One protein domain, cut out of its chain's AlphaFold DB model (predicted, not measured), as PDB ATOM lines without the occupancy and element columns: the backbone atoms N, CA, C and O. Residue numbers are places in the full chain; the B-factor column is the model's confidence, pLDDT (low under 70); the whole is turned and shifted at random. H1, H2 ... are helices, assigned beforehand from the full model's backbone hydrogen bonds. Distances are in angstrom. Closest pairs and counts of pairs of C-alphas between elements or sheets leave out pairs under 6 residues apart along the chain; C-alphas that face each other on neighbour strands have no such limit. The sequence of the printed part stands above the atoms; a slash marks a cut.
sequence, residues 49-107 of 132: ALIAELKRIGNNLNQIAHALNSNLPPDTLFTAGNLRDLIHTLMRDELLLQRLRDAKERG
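AT A GLANCE: This is residues 49 to 107 of the 132 residues of the protein "MobC domain-containing protein" of Bradyrhizobium sp. LMTR 3 (UniProt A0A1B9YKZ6). The model is a loose, uneven helical hairpin: long helix H2 makes the length, and shorter H1 is folded back beside its first part. Residues 90 to 107 of H2 stick out as a bare arm. The printed part has 59 residues with two named helices, H1 then H2, and no named strand; the class is all helix. It is a rod spanning 53 by 21 by 12 A, only just extended, close to loose, with a radius of gyration of the C-alphas of 15.6 A.

IN THESE COORDINATES: Find C-alpha 76 at (40.554, 45.635, -15.690); from there H2, residues 76 to 107, runs 46.3 A to C-alpha 107 at (4.665, 22.942, -34.170). H1, residues 49 to 69, starts at C-alpha 49 at (11.210, 43.653, -21.985) and runs 30.2 A.

HOW THE PARTS SIT: Look at Asn 60 and Asn 82, whose C-alphas are the closest of H1 and H2, 6.8 A apart. The helices only just touch, with 3 pairs of C-alphas within 8 A, through residues 57 to 64 and 79 to 86 alone. They form a hairpin at a shallow tilt of 29 degrees, opposite ways. In both, every O i to N i+4 pair is within hydrogen-bond range.

THE WHOLE: The farthest C-alphas, of Asn 71 and Gly 107, are 52.9 A apart. The printed part has no cut, and the six-residue link is short. Mean pLDDT of the printed part is 71.9; residues 70 to 80 are among those under 70.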
ATOM      1  N   ALA A  49      10.014  44.410 -22.340       73.94
ATOM      2  CA  ALA A  49      11.210  43.653 -21.985       73.94
ATOM      3  C   ALA A  49      12.342  43.873 -23.000       73.94
ATOM      4  O   ALA A  49      13.479  44.139 -22.607       73.94
ATOM      5  N   LEU A  50      12.021  43.870 -24.296       79.50
ATOM      6  CA  LEU A  50      12.981  44.126 -25.371       79.50
ATOM      7  C   LEU A  50      13.524  45.560 -25.309       79.50
ATOM      8  O   LEU A  50      14.719  45.785 -25.490       79.50
ATOM      9  N   ILE A  51      12.667  46.536 -24.993       82.69
ATOM     10  CA  ILE A  51      13.077  47.938 -24.814       82.69
ATOM     11  C   ILE A  51      14.042  48.077 -23.627       82.69
ATOM     12  O   ILE A  51      15.041  48.797 -23.716       82.69
ATOM     13  N   ALA A  52      13.770  47.385 -22.517       77.56
ATOM     14  CA  ALA A  52      14.648  47.379 -21.351       77.56
ATOM     15  C   ALA A  52      16.016  46.748 -21.665       77.56
ATOM     16  O   ALA A  52      17.049  47.265 -21.231       77.56
ATOM     17  N   GLU A  53      16.031  45.677 -22.458       79.19
ATOM     18  CA  GLU A  53      17.252  45.004 -22.904       79.19
ATOM     19  C   GLU A  53      18.088  45.904 -23.827       79.19
ATOM     20  O   GLU A  53      19.276  46.107 -23.576       79.19
ATOM     21  N   LEU A  54      17.457  46.553 -24.812       84.31
ATOM     22  CA  LEU A  54      18.100  47.543 -25.687       84.31
ATOM     23  C   LEU A  54      18.705  48.705 -24.896       84.31
ATOM     24  O   LEU A  54      19.834  49.123 -25.157       84.31
ATOM     25  N   LYS A  55      17.982  49.203 -23.889       77.25
ATOM     26  CA  LYS A  55      18.480  50.261 -23.006       77.25
ATOM     27  C   LYS A  55      19.699  49.800 -22.205       77.25
ATOM     28  O   LYS A  55      20.651  50.566 -22.057       77.25
ATOM     29  N   ARG A  56      19.700  48.555 -21.718       82.81
ATOM     30  CA  ARG A  56      20.848  47.964 -21.013       82.81
ATOM     31  C   ARG A  56      22.068  47.868 -21.931       82.81
ATOM     32  O   ARG A  56      23.147  48.302 -21.542       82.81
ATOM     33  N   ILE A  57      21.882  47.375 -23.157       81.75
ATOM     34  CA  ILE A  57      22.947  47.277 -24.166       81.75
ATOM     35  C   ILE A  57      23.529  48.663 -24.470       81.75
ATOM     36  O   ILE A  57      24.744  48.848 -24.404       81.75
ATOM     37  N   GLY A  58      22.671  49.650 -24.738       80.06
ATOM     38  CA  GLY A  58      23.099  51.021 -25.025       80.06
ATOM     39  C   GLY A  58      23.905  51.647 -23.883       80.06
ATOM     40  O   GLY A  58      24.943  52.259 -24.125       80.06
ATOM     41  N   ASN A  59      23.483  51.436 -22.633       80.06
ATOM     42  CA  ASN A  59      24.214  51.924 -21.462       80.06
ATOM     43  C   ASN A  59      25.614  51.307 -21.348       80.06
ATOM     44  O   ASN A  59      26.571  52.030 -21.070       80.06
ATOM     45  N   ASN A  60      25.743  50.001 -21.582       81.00
ATOM     46  CA  ASN A  60      27.031  49.310 -21.514       81.00
ATOM     47  C   ASN A  60      27.990  49.814 -22.601       81.00
ATOM     48  O   ASN A  60      29.153  50.098 -22.321       81.00
ATOM     49  N   LEU A  61      27.494  49.998 -23.827       79.38
ATOM     50  CA  LEU A  61      28.287  50.568 -24.919       79.38
ATOM     51  C   LEU A  61      28.741  51.995 -24.608       79.38
ATOM     52  O   LEU A  61      29.897  52.336 -24.850       79.38
ATOM     53  N   ASN A  62      27.862  52.812 -24.025       81.38
ATOM     54  CA  ASN A  62      28.207  54.178 -23.648       81.38
ATOM     55  C   ASN A  62      29.292  54.215 -22.561       81.38
ATOM     56  O   ASN A  62      30.188  55.052 -22.614       81.38
ATOM     57  N   GLN A  63      29.258  53.280 -21.609       80.31
ATOM     58  CA  GLN A  63      30.298  53.143 -20.587       80.31
ATOM     59  C   GLN A  63      31.651  52.737 -21.181       80.31
ATOM     60  O   GLN A  63      32.673  53.307 -20.806       80.31
ATOM     61  N   ILE A  64      31.665  51.802 -22.137       77.12
ATOM     62  CA  ILE A  64      32.884  51.404 -22.856       77.12
ATOM     63  C   ILE A  64      33.439  52.587 -23.652       77.12
ATOM     64  O   ILE A  64      34.625  52.892 -23.550       77.12
ATOM     65  N   ALA A  65      32.586  53.287 -24.403       77.06
ATOM     66  CA  ALA A  65      32.986  54.466 -25.163       77.06
ATOM     67  C   ALA A  65      33.567  55.548 -24.246       77.06
ATOM     68  O   ALA A  65      34.610  56.116 -24.551       77.06
ATOM     69  N   HIS A  66      32.942  55.795 -23.092       74.81
ATOM     70  CA  HIS A  66      33.452  56.758 -22.123       74.81
ATOM     71  C   HIS A  66      34.796  56.314 -21.538       74.81
ATOM     72  O   HIS A  66      35.705  57.134 -21.453       74.81
ATOM     73  N   ALA A  67      34.961  55.036 -21.187       68.62
ATOM     74  CA  ALA A  67      36.225  54.501 -20.683       68.62
ATOM     75  C   ALA A  67      37.361  54.632 -21.713       68.62
ATOM     76  O   ALA A  67      38.442  55.104 -21.371       68.62
ATOM     77  N   LEU A  68      37.091  54.307 -22.981       66.81
ATOM     78  CA  LEU A  68      38.048  54.455 -24.081       66.81
ATOM     79  C   LEU A  68      38.392  55.926 -24.354       66.81
ATOM     80  O   LEU A  68      39.562  56.270 -24.493       66.81
ATOM     81  N   ASN A  69      37.389  56.806 -24.380       72.56
ATOM     82  CA  ASN A  69      37.578  58.233 -24.652       72.56
ATOM     83  C   ASN A  69      38.272  58.979 -23.506       72.56
ATOM     84  O   ASN A  69      38.828  60.053 -23.726       72.56
ATOM     85  N   SER A  70      38.238  58.444 -22.283       66.94
ATOM     86  CA  SER A  70      38.810  59.118 -21.111       66.94
ATOM     87  C   SER A  70      40.323  58.917 -20.973       66.94
ATOM     88  O   SER A  70      40.901  59.468 -20.041       66.94
ATOM     89  N   ASN A  71      40.975  58.139 -21.854       56.78
ATOM     90  CA  ASN A  71      42.409  57.804 -21.778       56.78
ATOM     91  C   ASN A  71      42.853  57.241 -20.405       56.78
ATOM     92  O   ASN A  71      44.044  57.196 -20.095       56.78
ATOM     93  N   LEU A  72      41.897  56.815 -19.575       54.72
ATOM     94  CA  LEU A  72      42.155  56.118 -18.327       54.72
ATOM     95  C   LEU A  72      42.450  54.663 -18.692       54.72
ATOM     96  O   LEU A  72      41.688  54.090 -19.478       54.72
ATOM     97  N   PRO A  73      43.514  54.046 -18.147       56.81
ATOM     98  CA  PRO A  73      43.697  52.615 -18.302       56.81
ATOM     99  C   PRO A  73      42.400  51.951 -17.825       56.81
ATOM    100  O   PRO A  73      41.967  52.235 -16.704       56.81
ATOM    101  N   PRO A  74      41.726  51.165 -18.681       57.19
ATOM    102  CA  PRO A  74      40.458  50.568 -18.317       57.19
ATOM    103  C   PRO A  74      40.678  49.768 -17.041       57.19
ATOM    104  O   PRO A  74      41.535  48.884 -17.019       57.19
ATOM    105  N   ASP A  75      39.935  50.097 -15.982       66.56
ATOM    106  CA  ASP A  75      39.952  49.296 -14.766       66.56
ATOM    107  C   ASP A  75      39.617  47.861 -15.197       66.56
ATOM    108  O   ASP A  75      38.568  47.587 -15.797       66.56
ATOM    109  N   THR A  76      40.586  46.959 -15.056       61.59
ATOM    110  CA  THR A  76      40.554  45.635 -15.690       61.59
ATOM    111  C   THR A  76      39.369  44.824 -15.176       61.59
ATOM    112  O   THR A  76      38.767  44.056 -15.929       61.59
ATOM    113  N   LEU A  77      38.959  45.085 -13.932       59.78
ATOM    114  CA  LEU A  77      37.758  44.537 -13.310       59.78
ATOM    115  C   LEU A  77      36.468  45.089 -13.935       59.78
ATOM    116  O   LEU A  77      35.532  44.324 -14.170       59.78
ATOM    117  N   PHE A  78      36.426  46.382 -14.270       67.94
ATOM    118  CA  PHE A  78      35.282  47.013 -14.938       67.94
ATOM    119  C   PHE A  78      35.094  46.479 -16.362       67.94
ATOM    120  O   PHE A  78      33.985  46.143 -16.776       67.94
ATOM    121  N   THR A  79      36.192  46.316 -17.102       69.56
ATOM    122  CA  THR A  79      36.152  45.778 -18.472       69.56
ATOM    123  C   THR A  79      35.775  44.301 -18.489       69.56
ATOM    124  O   THR A  79      34.950  43.893 -19.305       69.56
ATOM    125  N   ALA A  80      36.314  43.504 -17.560       69.62
ATOM    126  CA  ALA A  80      35.946  42.099 -17.414       69.62
ATOM    127  C   ALA A  80      34.471  41.926 -17.018       69.62
ATOM    128  O   ALA A  80      33.800  41.045 -17.554       69.62
ATOM    129  N   GLY A  81      33.950  42.786 -16.135       74.81
ATOM    130  CA  GLY A  81      32.532  42.810 -15.769       74.81
ATOM    131  C   GLY A  81      31.633  43.099 -16.971       74.81
ATOM    132  O   GLY A  81      30.747  42.308 -17.283       74.81
ATOM    133  N   ASN A  82      31.932  44.166 -17.712       75.31
ATOM    134  CA  ASN A  82      31.147  44.556 -18.884       75.31
ATOM    135  C   ASN A  82      31.202  43.512 -20.007       75.31
ATOM    136  O   ASN A  82      30.183  43.230 -20.640       75.31
ATOM    137  N   LEU A  83      32.369  42.907 -20.245       76.25
ATOM    138  CA  LEU A  83      32.522  41.833 -21.224       76.25
ATOM    139  C   LEU A  83      31.736  40.585 -20.808       76.25
ATOM    140  O   LEU A  83      31.041  39.993 -21.632       76.25
ATOM    141  N   ARG A  84      31.803  40.207 -19.528       76.00
ATOM    142  CA  ARG A  84      31.031  39.092 -18.972       76.00
ATOM    143  C   ARG A  84      29.529  39.321 -19.153       76.00
ATOM    144  O   ARG A  84      28.826  38.415 -19.593       76.00
ATOM    145  N   ASP A  85      29.047  40.525 -18.873       78.50
ATOM    146  CA  ASP A  85      27.630  40.870 -19.000       78.50
ATOM    147  C   ASP A  85      27.164  40.880 -20.466       78.50
ATOM    148  O   ASP A  85      26.046  40.449 -20.774       78.50
ATOM    149  N   LEU A  86      28.032  41.301 -21.393       75.94
ATOM    150  CA  LEU A  86      27.780  41.209 -22.831       75.94
ATOM    151  C   LEU A  86      27.684  39.745 -23.284       75.94
ATOM    152  O   LEU A  86      26.714  39.374 -23.943       75.94
ATOM    153  N   ILE A  87      28.637  38.899 -22.879       77.81
ATOM    154  CA  ILE A  87      28.644  37.463 -23.198       77.81
ATOM    155  C   ILE A  87      27.377  36.789 -22.664       77.81
ATOM    156  O   ILE A  87      26.700  36.087 -23.411       77.81
ATOM    157  N   HIS A  88      26.991  37.048 -21.411       75.44
ATOM    158  CA  HIS A  88      25.752  36.496 -20.854       75.44
ATOM    159  C   HIS A  88      24.506  36.947 -21.611       75.44
ATOM    160  O   HIS A  88      23.575  36.159 -21.769       75.44
ATOM    161  N   THR A  89      24.477  38.195 -22.079       76.94
ATOM    162  CA  THR A  89      23.358  38.710 -22.875       76.94
ATOM    163  C   THR A  89      23.260  37.976 -24.210       76.94
ATOM    164  O   THR A  89      22.192  37.478 -24.552       76.94
ATOM    165  N   LEU A  90      24.381  37.838 -24.921       75.62
ATOM    166  CA  LEU A  90      24.433  37.146 -26.212       75.62
ATOM    167  C   LEU A  90      24.082  35.658 -26.081       75.62
ATOM    168  O   LEU A  90      23.308  35.137 -26.876       75.62
ATOM    169  N   MET A  91      24.575  34.985 -25.038       76.88
ATOM    170  CA  MET A  91      24.230  33.585 -24.769       76.88
ATOM    171  C   MET A  91      22.747  33.400 -24.436       76.88
ATOM    172  O   MET A  91      22.151  32.392 -24.808       76.88
ATOM    173  N   ARG A  92      22.140  34.353 -23.721       72.06
ATOM    174  CA  ARG A  92      20.712  34.310 -23.394       72.06
ATOM    175  C   ARG A  92      19.852  34.464 -24.647       72.06
ATOM    176  O   ARG A  92      18.852  33.764 -24.764       72.06
ATOM    177  N   ASP A  93      20.261  35.335 -25.562       72.56
ATOM    178  CA  ASP A  93      19.571  35.565 -26.831       72.56
ATOM    179  C   ASP A  93      19.691  34.358 -27.779       72.56
ATOM    180  O   ASP A  93      18.686  33.862 -28.286       72.56
ATOM    181  N   GLU A  94      20.888  33.775 -27.908       71.94
ATOM    182  CA  GLU A  94      21.123  32.509 -28.628       71.94
ATOM    183  C   GLU A  94      20.237  31.369 -28.095       71.94
ATOM    184  O   GLU A  94      19.579  30.666 -28.868       71.94
ATOM    185  N   LEU A  95      20.145  31.223 -26.768       67.81
ATOM    186  CA  LEU A  95      19.314  30.196 -26.134       67.81
ATOM    187  C   LEU A  95      17.814  30.439 -26.372       67.81
ATOM    188  O   LEU A  95      17.046  29.486 -26.533       67.81
ATOM    189  N   LEU A  96      17.377  31.702 -26.397       65.88
ATOM    190  CA  LEU A  96      15.999  32.069 -26.728       65.88
ATOM    191  C   LEU A  96      15.679  31.747 -28.190       65.88
ATOM    192  O   LEU A  96      14.654  31.121 -28.459       65.88
ATOM    193  N   LEU A  97      16.570  32.089 -29.120       69.50
ATOM    194  CA  LEU A  97      16.427  31.753 -30.538       69.50
ATOM    195  C   LEU A  97      16.422  30.240 -30.771       69.50
ATOM    196  O   LEU A  97      15.671  29.747 -31.613       69.50
ATOM    197  N   GLN A  98      17.230  29.484 -30.025       69.25
ATOM    198  CA  GLN A  98      17.215  28.025 -30.076       69.25
ATOM    199  C   GLN A  98      15.878  27.462 -29.576       69.25
ATOM    200  O   GLN A  98      15.245  26.690 -30.283       69.25
ATOM    201  N   ARG A  99      15.361  27.933 -28.434       63.69
ATOM    202  CA  ARG A  99      14.050  27.487 -27.926       63.69
ATOM    203  C   ARG A  99      12.882  27.855 -28.832       63.69
ATOM    204  O   ARG A  99      11.929  27.083 -28.928       63.69
ATOM    205  N   LEU A 100      12.937  29.016 -29.481       67.44
ATOM    206  CA  LEU A 100      11.940  29.425 -30.470       67.44
ATOM    207  C   LEU A 100      11.996  28.539 -31.722       67.44
ATOM    208  O   LEU A 100      10.942  28.186 -32.248       67.44
ATOM    209  N   ARG A 101      13.194  28.134 -32.166       70.31
ATOM    210  CA  ARG A 101      13.372  27.143 -33.241       70.31
ATOM    211  C   ARG A 101      12.819  25.776 -32.844       70.31
ATOM    212  O   ARG A 101      11.951  25.278 -33.548       70.31
ATOM    213  N   ASP A 102      13.185  25.254 -31.675       70.69
ATOM    214  CA  ASP A 102      12.691  23.957 -31.185       70.69
ATOM    215  C   ASP A 102      11.161  23.937 -31.014       70.69
ATOM    216  O   ASP A 102      10.516  22.899 -31.162       70.69
ATOM    217  N   ALA A 103      10.563  25.068 -30.623       66.69
ATOM    218  CA  ALA A 103       9.115  25.208 -30.503       66.69
ATOM    219  C   ALA A 103       8.429  25.281 -31.875       66.69
ATOM    220  O   ALA A 103       7.339  24.738 -32.039       66.69
ATOM    221  N   LYS A 104       9.071  25.924 -32.857       67.19
ATOM    222  CA  LYS A 104       8.600  25.983 -34.242       67.19
ATOM    223  C   LYS A 104       8.678  24.615 -34.922       67.19
ATOM    224  O   LYS A 104       7.704  24.219 -35.547       67.19
ATOM    225  N   GLU A 105       9.772  23.879 -34.740       65.75
ATOM    226  CA  GLU A 105       9.944  22.517 -35.270       65.75
ATOM    227  C   GLU A 105       8.912  21.545 -34.673       65.75
ATOM    228  O   GLU A 105       8.266  20.803 -35.404       65.75
ATOM    229  N   ARG A 106       8.632  21.636 -33.363       58.38
ATOM    230  CA  ARG A 106       7.554  20.854 -32.719       58.38
ATOM    231  C   ARG A 106       6.139  21.238 -33.170       58.38
ATOM    232  O   ARG A 106       5.226  20.420 -33.063       58.38
ATOM    233  N   GLY A 107       5.939  22.474 -33.626       55.94
ATOM    234  CA  GLY A 107       4.665  22.942 -34.170       55.94
ATOM    235  C   GLY A 107       4.402  22.473 -35.604       55.94
ATOM    236  O   GLY A 107       3.240  22.317 -35.968       55.94
TER     237      GLY A 107